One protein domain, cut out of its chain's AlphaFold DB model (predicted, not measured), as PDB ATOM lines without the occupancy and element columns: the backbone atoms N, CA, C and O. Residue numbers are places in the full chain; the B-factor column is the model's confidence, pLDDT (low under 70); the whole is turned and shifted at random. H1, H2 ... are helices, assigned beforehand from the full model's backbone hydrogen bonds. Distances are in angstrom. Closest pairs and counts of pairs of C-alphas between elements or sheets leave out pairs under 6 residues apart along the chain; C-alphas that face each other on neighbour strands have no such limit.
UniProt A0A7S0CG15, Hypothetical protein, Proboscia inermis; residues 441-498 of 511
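What this domain is: This is residues 441 to 498 of the 511 residues of the protein "Hypothetical protein" of Proboscia inermis (UniProt A0A7S0CG15). Three helices, a long H1, a shorter H2 that folds back along it and a still shorter H3, stand with their centres in a triangle, making a small three-helix body. A loop, residues 482 to 493, swings out on the side away from H1 and leads to the very short H4, which packs on the last part of H1, residues 454 to 458. The printed part has 58 residues with four named helices, in the order H1, H2, H3, H4, and no named strand; the class is all helix. It is compact, with a radius of gyration of the C-alphas of 10.4 A, and its C-alphas span 30 by 23 by 17 A.

How they stand to each other: H1, residues 443 to 458, and H2, residues 464 to 473, form a helical hairpin. They touch, the closest C-alphas being those of Cys 449 and Ser 473, 6.8 A apart, and run opposite ways at a shallow tilt of 14 degrees. H3, residues 475 to 481, forms a second helical hairpin with H2: they touch, the closest C-alphas being those of Arg 471 and Phe 478, 5.3 A apart, and run opposite ways at a steep tilt of 44 degrees. H3 also touches H1, at H1's residues 446 to 450 alone, the closest C-alphas being those of Glu 450 and Thr 477, 6.0 A apart. H1 and H3 run the same way at a shallow tilt of 34 degrees, only just short of steep. The helix packing is mostly aligned, but only just, with 2 of 3 pairs at a shallow tilt. H4, residues 494 to 497, touches H1 at residues 454 to 458 alone; the closest C-alphas, those of Cys 457 and Cys 496, are 4.4 A apart. H4 is apart from H2 and from H3. In H1, H2 and H3 every O i to N i+4 pair is within hydrogen-bond range; H4 is too short for such a pair, and its 1 pair of O i and N i+3 is within range.

Where its parts are: H1 begins at C-alpha 443, at (237.650, 285.599, 429.437), and measures 22.6 A from first to last C-alpha. H2, 14.0 A long, begins at C-alpha 464, at (257.625, 273.055, 424.353). H3 measures 9.9 A. H4 ends at C-alpha 497, at (253.664, 273.545, 412.349).

The domain as a whole: The C-alphas of Ile 441 and Ala 498, the two farthest apart, are 30.9 A apart. The printed part has no cut. The links from H1 to H2 and from H2 to H3 are tight; that from H3 to H4, with 12 residues, is long. The mean pLDDT of the printed part is 84.1, and residues 489 to 498 are under 70.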
ATOM      1  N   ILE A 441     242.057 285.034 436.392       91.19
ATOM      2  CA  ILE A 441     241.479 283.983 435.549       91.19
ATOM      3  C   ILE A 441     240.132 284.472 435.004       91.19
ATOM      4  O   ILE A 441     239.276 284.931 435.759       91.19
ATOM      5  N   GLY A 442     239.945 284.389 433.687       91.94
ATOM      6  CA  GLY A 442     238.702 284.784 433.034       91.94
ATOM      7  C   GLY A 442     238.862 285.065 431.543       91.94
ATOM      8  O   GLY A 442     239.959 285.007 430.986       91.94
ATOM      9  N   LYS A 443     237.749 285.445 430.901       92.38
ATOM     10  CA  LYS A 443     237.650 285.599 429.437       92.38
ATOM     11  C   LYS A 443     238.711 286.530 428.836       92.38
ATOM     12  O   LYS A 443     239.243 286.225 427.777       92.38
ATOM     13  N   LYS A 444     239.042 287.642 429.507       93.44
ATOM     14  CA  LYS A 444     240.052 288.602 429.022       93.44
ATOM     15  C   LYS A 444     241.453 287.987 428.947       93.44
ATOM     16  O   LYS A 444     242.164 288.214 427.977       93.44
ATOM     17  N   ARG A 445     241.835 287.202 429.960       94.25
ATOM     18  CA  ARG A 445     243.122 286.499 430.006       94.25
ATOM     19  C   ARG A 445     243.181 285.389 428.960       94.25
ATOM     20  O   ARG A 445     244.195 285.269 428.280       94.25
ATOM     21  N   ASP A 446     242.100 284.623 428.810       92.62
ATOM     22  CA  ASP A 446     242.009 283.571 427.791       92.62
ATOM     23  C   ASP A 446     242.165 284.141 426.377       92.62
ATOM     24  O   ASP A 446     242.964 283.615 425.605       92.62
ATOM     25  N   GLN A 447     241.477 285.249 426.076       93.38
ATOM     26  CA  GLN A 447     241.584 285.928 424.782       93.38
ATOM     27  C   GLN A 447     243.006 286.442 424.527       93.38
ATOM     28  O   GLN A 447     243.571 286.163 423.478       93.38
ATOM     29  N   ALA A 448     243.628 287.113 425.503       94.81
ATOM     30  CA  ALA A 448     245.004 287.597 425.360       94.81
ATOM     31  C   ALA A 448     246.006 286.449 425.123       94.81
ATOM     32  O   ALA A 448     246.902 286.561 424.284       94.81
ATOM     33  N   CYS A 449     245.838 285.320 425.826       94.62
ATOM     34  CA  CYS A 449     246.650 284.117 425.623       94.62
ATOM     35  C   CYS A 449     246.428 283.488 424.240       94.62
ATOM     36  O   CYS A 449     247.369 282.977 423.634       94.62
ATOM     37  N   GLU A 450     245.193 283.506 423.745       92.62
ATOM     38  CA  GLU A 450     244.833 283.014 422.420       92.62
ATOM     39  C   GLU A 450     245.450 283.867 421.309       92.62
ATOM     40  O   GLU A 450     246.119 283.326 420.426       92.62
ATOM     41  N   ASP A 451     245.310 285.188 421.394       93.31
ATOM     42  CA  ASP A 451     245.840 286.128 420.405       93.31
ATOM     43  C   ASP A 451     247.367 286.021 420.305       93.31
ATOM     44  O   ASP A 451     247.925 285.907 419.207       93.31
ATOM     45  N   ILE A 452     248.057 285.988 421.452       94.81
ATOM     46  CA  ILE A 452     249.519 285.897 421.465       94.81
ATOM     47  C   ILE A 452     250.018 284.532 420.988       94.81
ATOM     48  O   ILE A 452     251.048 284.456 420.318       94.81
ATOM     49  N   PHE A 453     249.294 283.447 421.284       93.06
ATOM     50  CA  PHE A 453     249.654 282.119 420.800       93.06
ATOM     51  C   PHE A 453     249.449 282.000 419.288       93.06
ATOM     52  O   PHE A 453     250.312 281.471 418.589       93.06
ATOM     53  N   HIS A 454     248.361 282.561 418.756       91.62
ATOM     54  CA  HIS A 454     248.167 282.657 417.312       91.62
ATOM     55  C   HIS A 454     249.288 283.450 416.639       91.62
ATOM     56  O   HIS A 454     249.765 283.036 415.580       91.62
ATOM     57  N   GLN A 455     249.742 284.545 417.252       92.62
ATOM     58  CA  GLN A 455     250.898 285.282 416.748       92.62
ATOM     59  C   GLN A 455     252.185 284.442 416.818       92.62
ATOM     60  O   GLN A 455     252.925 284.389 415.841       92.62
ATOM     61  N   CYS A 456     252.408 283.702 417.906       93.25
ATOM     62  CA  CYS A 456     253.542 282.783 418.044       93.25
ATOM     63  C   CYS A 456     253.572 281.710 416.941       93.25
ATOM     64  O   CYS A 456     254.636 281.413 416.395       93.25
ATOM     65  N   CYS A 457     252.405 281.161 416.577       90.06
ATOM     66  CA  CYS A 457     252.265 280.234 415.451       90.06
ATOM     67  C   CYS A 457     252.648 280.884 414.117       90.06
ATOM     68  O   CYS A 457     253.403 280.287 413.351       90.06
ATOM     69  N   LYS A 458     252.163 282.106 413.848       90.19
ATOM     70  CA  LYS A 458     252.501 282.850 412.621       90.19
ATOM     71  C   LYS A 458     254.004 283.103 412.508       90.19
ATOM     72  O   LYS A 458     254.576 282.897 411.442       90.19
ATOM     73  N   ASP A 459     254.642 283.458 413.618       89.94
ATOM     74  CA  ASP A 459     256.077 283.748 413.676       89.94
ATOM     75  C   ASP A 459     256.952 282.475 413.689       89.94
ATOM     76  O   ASP A 459     258.182 282.562 413.681       89.94
ATOM     77  N   GLY A 460     256.346 281.281 413.728       90.38
ATOM     78  CA  GLY A 460     257.065 280.004 413.752       90.38
ATOM     79  C   GLY A 460     257.831 279.729 415.045       90.38
ATOM     80  O   GLY A 460     258.769 278.939 415.044       90.38
ATOM     81  N   GLN A 461     257.450 280.375 416.148       92.56
ATOM     82  CA  GLN A 461     258.191 280.342 417.414       92.56
ATOM     83  C   GLN A 461     257.629 279.338 418.431       92.56
ATOM     84  O   GLN A 461     258.024 279.356 419.600       92.56
ATOM     85  N   VAL A 462     256.706 278.463 418.029       90.31
ATOM     86  CA  VAL A 462     256.083 277.504 418.950       90.31
ATOM     87  C   VAL A 462     257.064 276.388 419.301       90.31
ATOM     88  O   VAL A 462     257.544 275.660 418.436       90.31
ATOM     89  N   ASN A 463     257.328 276.223 420.595       90.00
ATOM     90  CA  ASN A 463     258.108 275.117 421.141       90.00
ATOM     91  C   ASN A 463     257.482 274.610 422.453       90.00
ATOM     92  O   ASN A 463     256.473 275.137 422.928       90.00
ATOM     93  N   MET A 464     258.105 273.607 423.079       88.75
ATOM     94  CA  MET A 464     257.625 273.055 424.353       88.75
ATOM     95  C   MET A 464     257.528 274.092 425.481       88.75
ATOM     96  O   MET A 464     256.621 274.010 426.308       88.75
ATOM     97  N   GLY A 465     258.420 275.086 425.514       89.69
ATOM     98  CA  GLY A 465     258.371 276.180 426.487       89.69
ATOM     99  C   GLY A 465     257.097 277.018 426.353       89.69
ATOM    100  O   GLY A 465     256.399 277.235 427.344       89.69
ATOM    101  N   VAL A 466     256.745 277.392 425.119       92.56
ATOM    102  CA  VAL A 466     255.517 278.139 424.803       92.56
ATOM    103  C   VAL A 466     254.273 277.327 425.161       92.56
ATOM    104  O   VAL A 466     253.367 277.858 425.799       92.56
ATOM    105  N   LEU A 467     254.229 276.036 424.818       91.12
ATOM    106  CA  LEU A 467     253.085 275.169 425.134       91.12
ATOM    107  C   LEU A 467     252.886 274.997 426.644       91.12
ATOM    108  O   LEU A 467     251.762 275.082 427.140       91.12
ATOM    109  N   ASN A 468     253.976 274.816 427.389       90.62
ATOM    110  CA  ASN A 468     253.928 274.722 428.845       90.62
ATOM    111  C   ASN A 468     253.484 276.042 429.492       90.62
ATOM    112  O   ASN A 468     252.730 276.023 430.467       90.62
ATOM    113  N   ALA A 469     253.923 277.186 428.957       92.94
ATOM    114  CA  ALA A 469     253.457 278.493 429.406       92.94
ATOM    115  C   ALA A 469     251.972 278.703 429.087       92.94
ATOM    116  O   ALA A 469     251.231 279.118 429.976       92.94
ATOM    117  N   LEU A 470     251.521 278.334 427.881       93.25
ATOM    118  CA  LEU A 470     250.118 278.408 427.472       93.25
ATOM    119  C   LEU A 470     249.225 277.551 428.370       93.25
ATOM    120  O   LEU A 470     248.175 278.006 428.803       93.25
ATOM    121  N   ARG A 471     249.653 276.330 428.707       91.94
ATOM    122  CA  ARG A 471     248.902 275.446 429.610       91.94
ATOM    123  C   ARG A 471     248.662 276.087 430.977       91.94
ATOM    124  O   ARG A 471     247.581 275.948 431.537       91.94
ATOM    125  N   LYS A 472     249.668 276.788 431.512       90.62
ATOM    126  CA  LYS A 472     249.561 277.509 432.791       90.62
ATOM    127  C   LYS A 472     248.748 278.797 432.659       90.62
ATOM    128  O   LYS A 472     248.012 279.153 433.577       90.62
ATOM    129  N   SER A 473     248.865 279.495 431.530       91.00
ATOM    130  CA  SER A 473     248.206 280.779 431.316       91.00
ATOM    131  C   SER A 473     246.729 280.626 430.933       91.00
ATOM    132  O   SER A 473     245.906 281.352 431.476       91.00
ATOM    133  N   SER A 474     246.352 279.664 430.091       91.75
ATOM    134  CA  SER A 474     244.961 279.362 429.739       91.75
ATOM    135  C   SER A 474     244.781 277.887 429.368       91.75
ATOM    136  O   SER A 474     245.103 277.456 428.259       91.75
ATOM    137  N   LEU A 475     244.180 277.111 430.279       87.38
ATOM    138  CA  LEU A 475     243.806 275.717 430.008       87.38
ATOM    139  C   LEU A 475     242.802 275.614 428.856       87.38
ATOM    140  O   LEU A 475     242.897 274.700 428.042       87.38
ATOM    141  N   LYS A 476     241.864 276.563 428.765       87.62
ATOM    142  CA  LYS A 476     240.848 276.591 427.709       87.62
ATOM    143  C   LYS A 476     241.492 276.703 426.328       87.62
ATOM    144  O   LYS A 476     241.208 275.887 425.453       87.62
ATOM    145  N   THR A 477     242.373 277.684 426.142       84.25
ATOM    146  CA  THR A 477     243.087 277.870 424.874       84.25
ATOM    147  C   THR A 477     244.013 276.688 424.595       84.25
ATOM    148  O   THR A 477     244.046 276.198 423.469       84.25
ATOM    149  N   PHE A 478     244.699 276.171 425.620       84.62
ATOM    150  CA  PHE A 478     245.564 275.000 425.493       84.62
ATOM    151  C   PHE A 478     244.817 273.768 424.959       84.62
ATOM    152  O   PHE A 478     245.223 273.227 423.937       84.62
ATOM    153  N   TYR A 479     243.703 273.360 425.580       84.38
ATOM    154  CA  TYR A 479     242.940 272.183 425.134       84.38
ATOM    155  C   TYR A 479     242.251 272.380 423.782       84.38
ATOM    156  O   TYR A 479     242.009 271.412 423.069       84.38
ATOM    157  N   ARG A 480     241.968 273.623 423.383       83.25
ATOM    158  CA  ARG A 480     241.455 273.899 422.035       83.25
ATOM    159  C   ARG A 480     242.511 273.656 420.953       83.25
ATOM    160  O   ARG A 480     242.170 273.251 419.849       83.25
ATOM    161  N   VAL A 481     243.777 273.936 421.259       77.12
ATOM    162  CA  VAL A 481     244.906 273.728 420.339       77.12
ATOM    163  C   VAL A 481     245.416 272.288 420.400       77.12
ATOM    164  O   VAL A 481     245.795 271.738 419.369       77.12
ATOM    165  N   ILE A 482     245.418 271.684 421.592       79.06
ATOM    166  CA  ILE A 482     245.917 270.333 421.876       79.06
ATOM    167  C   ILE A 482     244.809 269.539 422.591       79.06
ATOM    168  O   ILE A 482     244.795 269.462 423.825       79.06
ATOM    169  N   PRO A 483     243.857 268.954 421.837       75.69
ATOM    170  CA  PRO A 483     242.701 268.271 422.419       75.69
ATOM    171  C   PRO A 483     243.056 267.039 423.260       75.69
ATOM    172  O   PRO A 483     242.353 266.737 424.219       75.69
ATOM    173  N   ASP A 484     244.158 266.347 422.944       75.06
ATOM    174  CA  ASP A 484     244.621 265.159 423.679       75.06
ATOM    175  C   ASP A 484     245.358 265.501 424.994       75.06
ATOM    176  O   ASP A 484     245.750 264.609 425.750       75.06
ATOM    177  N   GLY A 485     245.560 266.796 425.271       71.44
ATOM    178  CA  GLY A 485     246.238 267.309 426.460       71.44
ATOM    179  C   GLY A 485     247.741 267.019 426.533       71.44
ATOM    180  O   GLY A 485     248.393 267.438 427.499       71.44
ATOM    181  N   ARG A 486     248.315 266.320 425.545       73.12
ATOM    182  CA  ARG A 486     249.737 265.970 425.499       73.12
ATOM    183  C   ARG A 486     250.467 267.032 424.691       73.12
ATOM    184  O   ARG A 486     250.350 267.089 423.475       73.12
ATOM    185  N   ALA A 487     251.219 267.891 425.380       71.06
ATOM    186  CA  ALA A 487     252.029 268.915 424.729       71.06
ATOM    187  C   ALA A 487     253.072 268.251 423.814       71.06
ATOM    188  O   ALA A 487     254.089 267.754 424.290       71.06
ATOM    189  N   ASP A 488     252.785 268.227 422.516       71.25
ATOM    190  CA  ASP A 488     253.628 267.639 421.485       71.25
ATOM    191  C   ASP A 488     253.683 268.597 420.291       71.25
ATOM    192  O   ASP A 488     252.677 268.865 419.631       71.25
ATOM    193  N   VAL A 489     254.876 269.134 420.028       67.81
ATOM    194  CA  VAL A 489     255.110 270.098 418.943       67.81
ATOM    195  C   VAL A 489     254.878 269.450 417.569       67.81
ATOM    196  O   VAL A 489     254.516 270.146 416.623       67.81
ATOM    197  N   GLN A 490     255.022 268.124 417.453       66.06
ATOM    198  CA  GLN A 490     254.824 267.393 416.197       66.06
ATOM    199  C   GLN A 490     253.345 267.201 415.847       66.06
ATOM    200  O   GLN A 490     253.009 267.024 414.678       66.06
ATOM    201  N   LYS A 491     252.453 267.286 416.842       68.31
ATOM    202  CA  LYS A 491     250.997 267.143 416.680       68.31
ATOM    203  C   LYS A 491     250.260 268.478 416.584       68.31
ATOM    204  O   LYS A 491     249.035 268.520 416.686       68.31
ATOM    205  N   LEU A 492     250.991 269.580 416.420       69.50
ATOM    206  CA  LEU A 492     250.377 270.895 416.301       69.50
ATOM    207  C   LEU A 492     249.551 271.009 415.013       69.50
ATOM    208  O   LEU A 492     249.926 270.433 413.989       69.50
ATOM    209  N   PRO A 493     248.462 271.801 415.020       68.88
ATOM    210  CA  PRO A 493     247.710 272.091 413.809       68.88
ATOM    211  C   PRO A 493     248.639 272.586 412.686       68.88
ATOM    212  O   PRO A 493     249.579 273.332 412.979       68.88
ATOM    213  N   PRO A 494     248.350 272.288 411.403       66.44
ATOM    214  CA  PRO A 494     249.211 272.648 410.272       66.44
ATOM    215  C   PRO A 494     249.672 274.113 410.292       66.44
ATOM    216  O   PRO A 494     250.850 274.408 410.092       66.44
ATOM    217  N   LYS A 495     248.761 275.021 410.671       66.19
ATOM    218  CA  LYS A 495     248.983 276.473 410.803       66.19
ATOM    219  C   LYS A 495     250.034 276.878 411.852       66.19
ATOM    220  O   LYS A 495     250.564 277.976 411.762       66.19
ATOM    221  N   CYS A 496     250.311 276.028 412.838       65.12
ATOM    222  CA  CYS A 496     251.333 276.231 413.871       65.12
ATOM    223  C   CYS A 496     252.608 275.411 413.613       65.12
ATOM    224  O   CYS A 496     253.630 275.668 414.240       65.12
ATOM    225  N   SER A 497     252.552 274.442 412.692       58.81
ATOM    226  CA  SER A 497     253.664 273.545 412.349       58.81
ATOM    227  C   SER A 497     254.451 273.961 411.093       58.81
ATOM    228  O   SER A 497     255.576 273.521 410.893       58.81
ATOM    229  N   ALA A 498     253.890 274.834 410.246       49.72
ATOM    230  CA  ALA A 498     254.467 275.168 408.939       49.72
ATOM    231  C   ALA A 498     255.882 275.788 409.003       49.72
ATOM    232  O   ALA A 498     256.688 275.565 408.105       49.72
TER     233      ALA A 498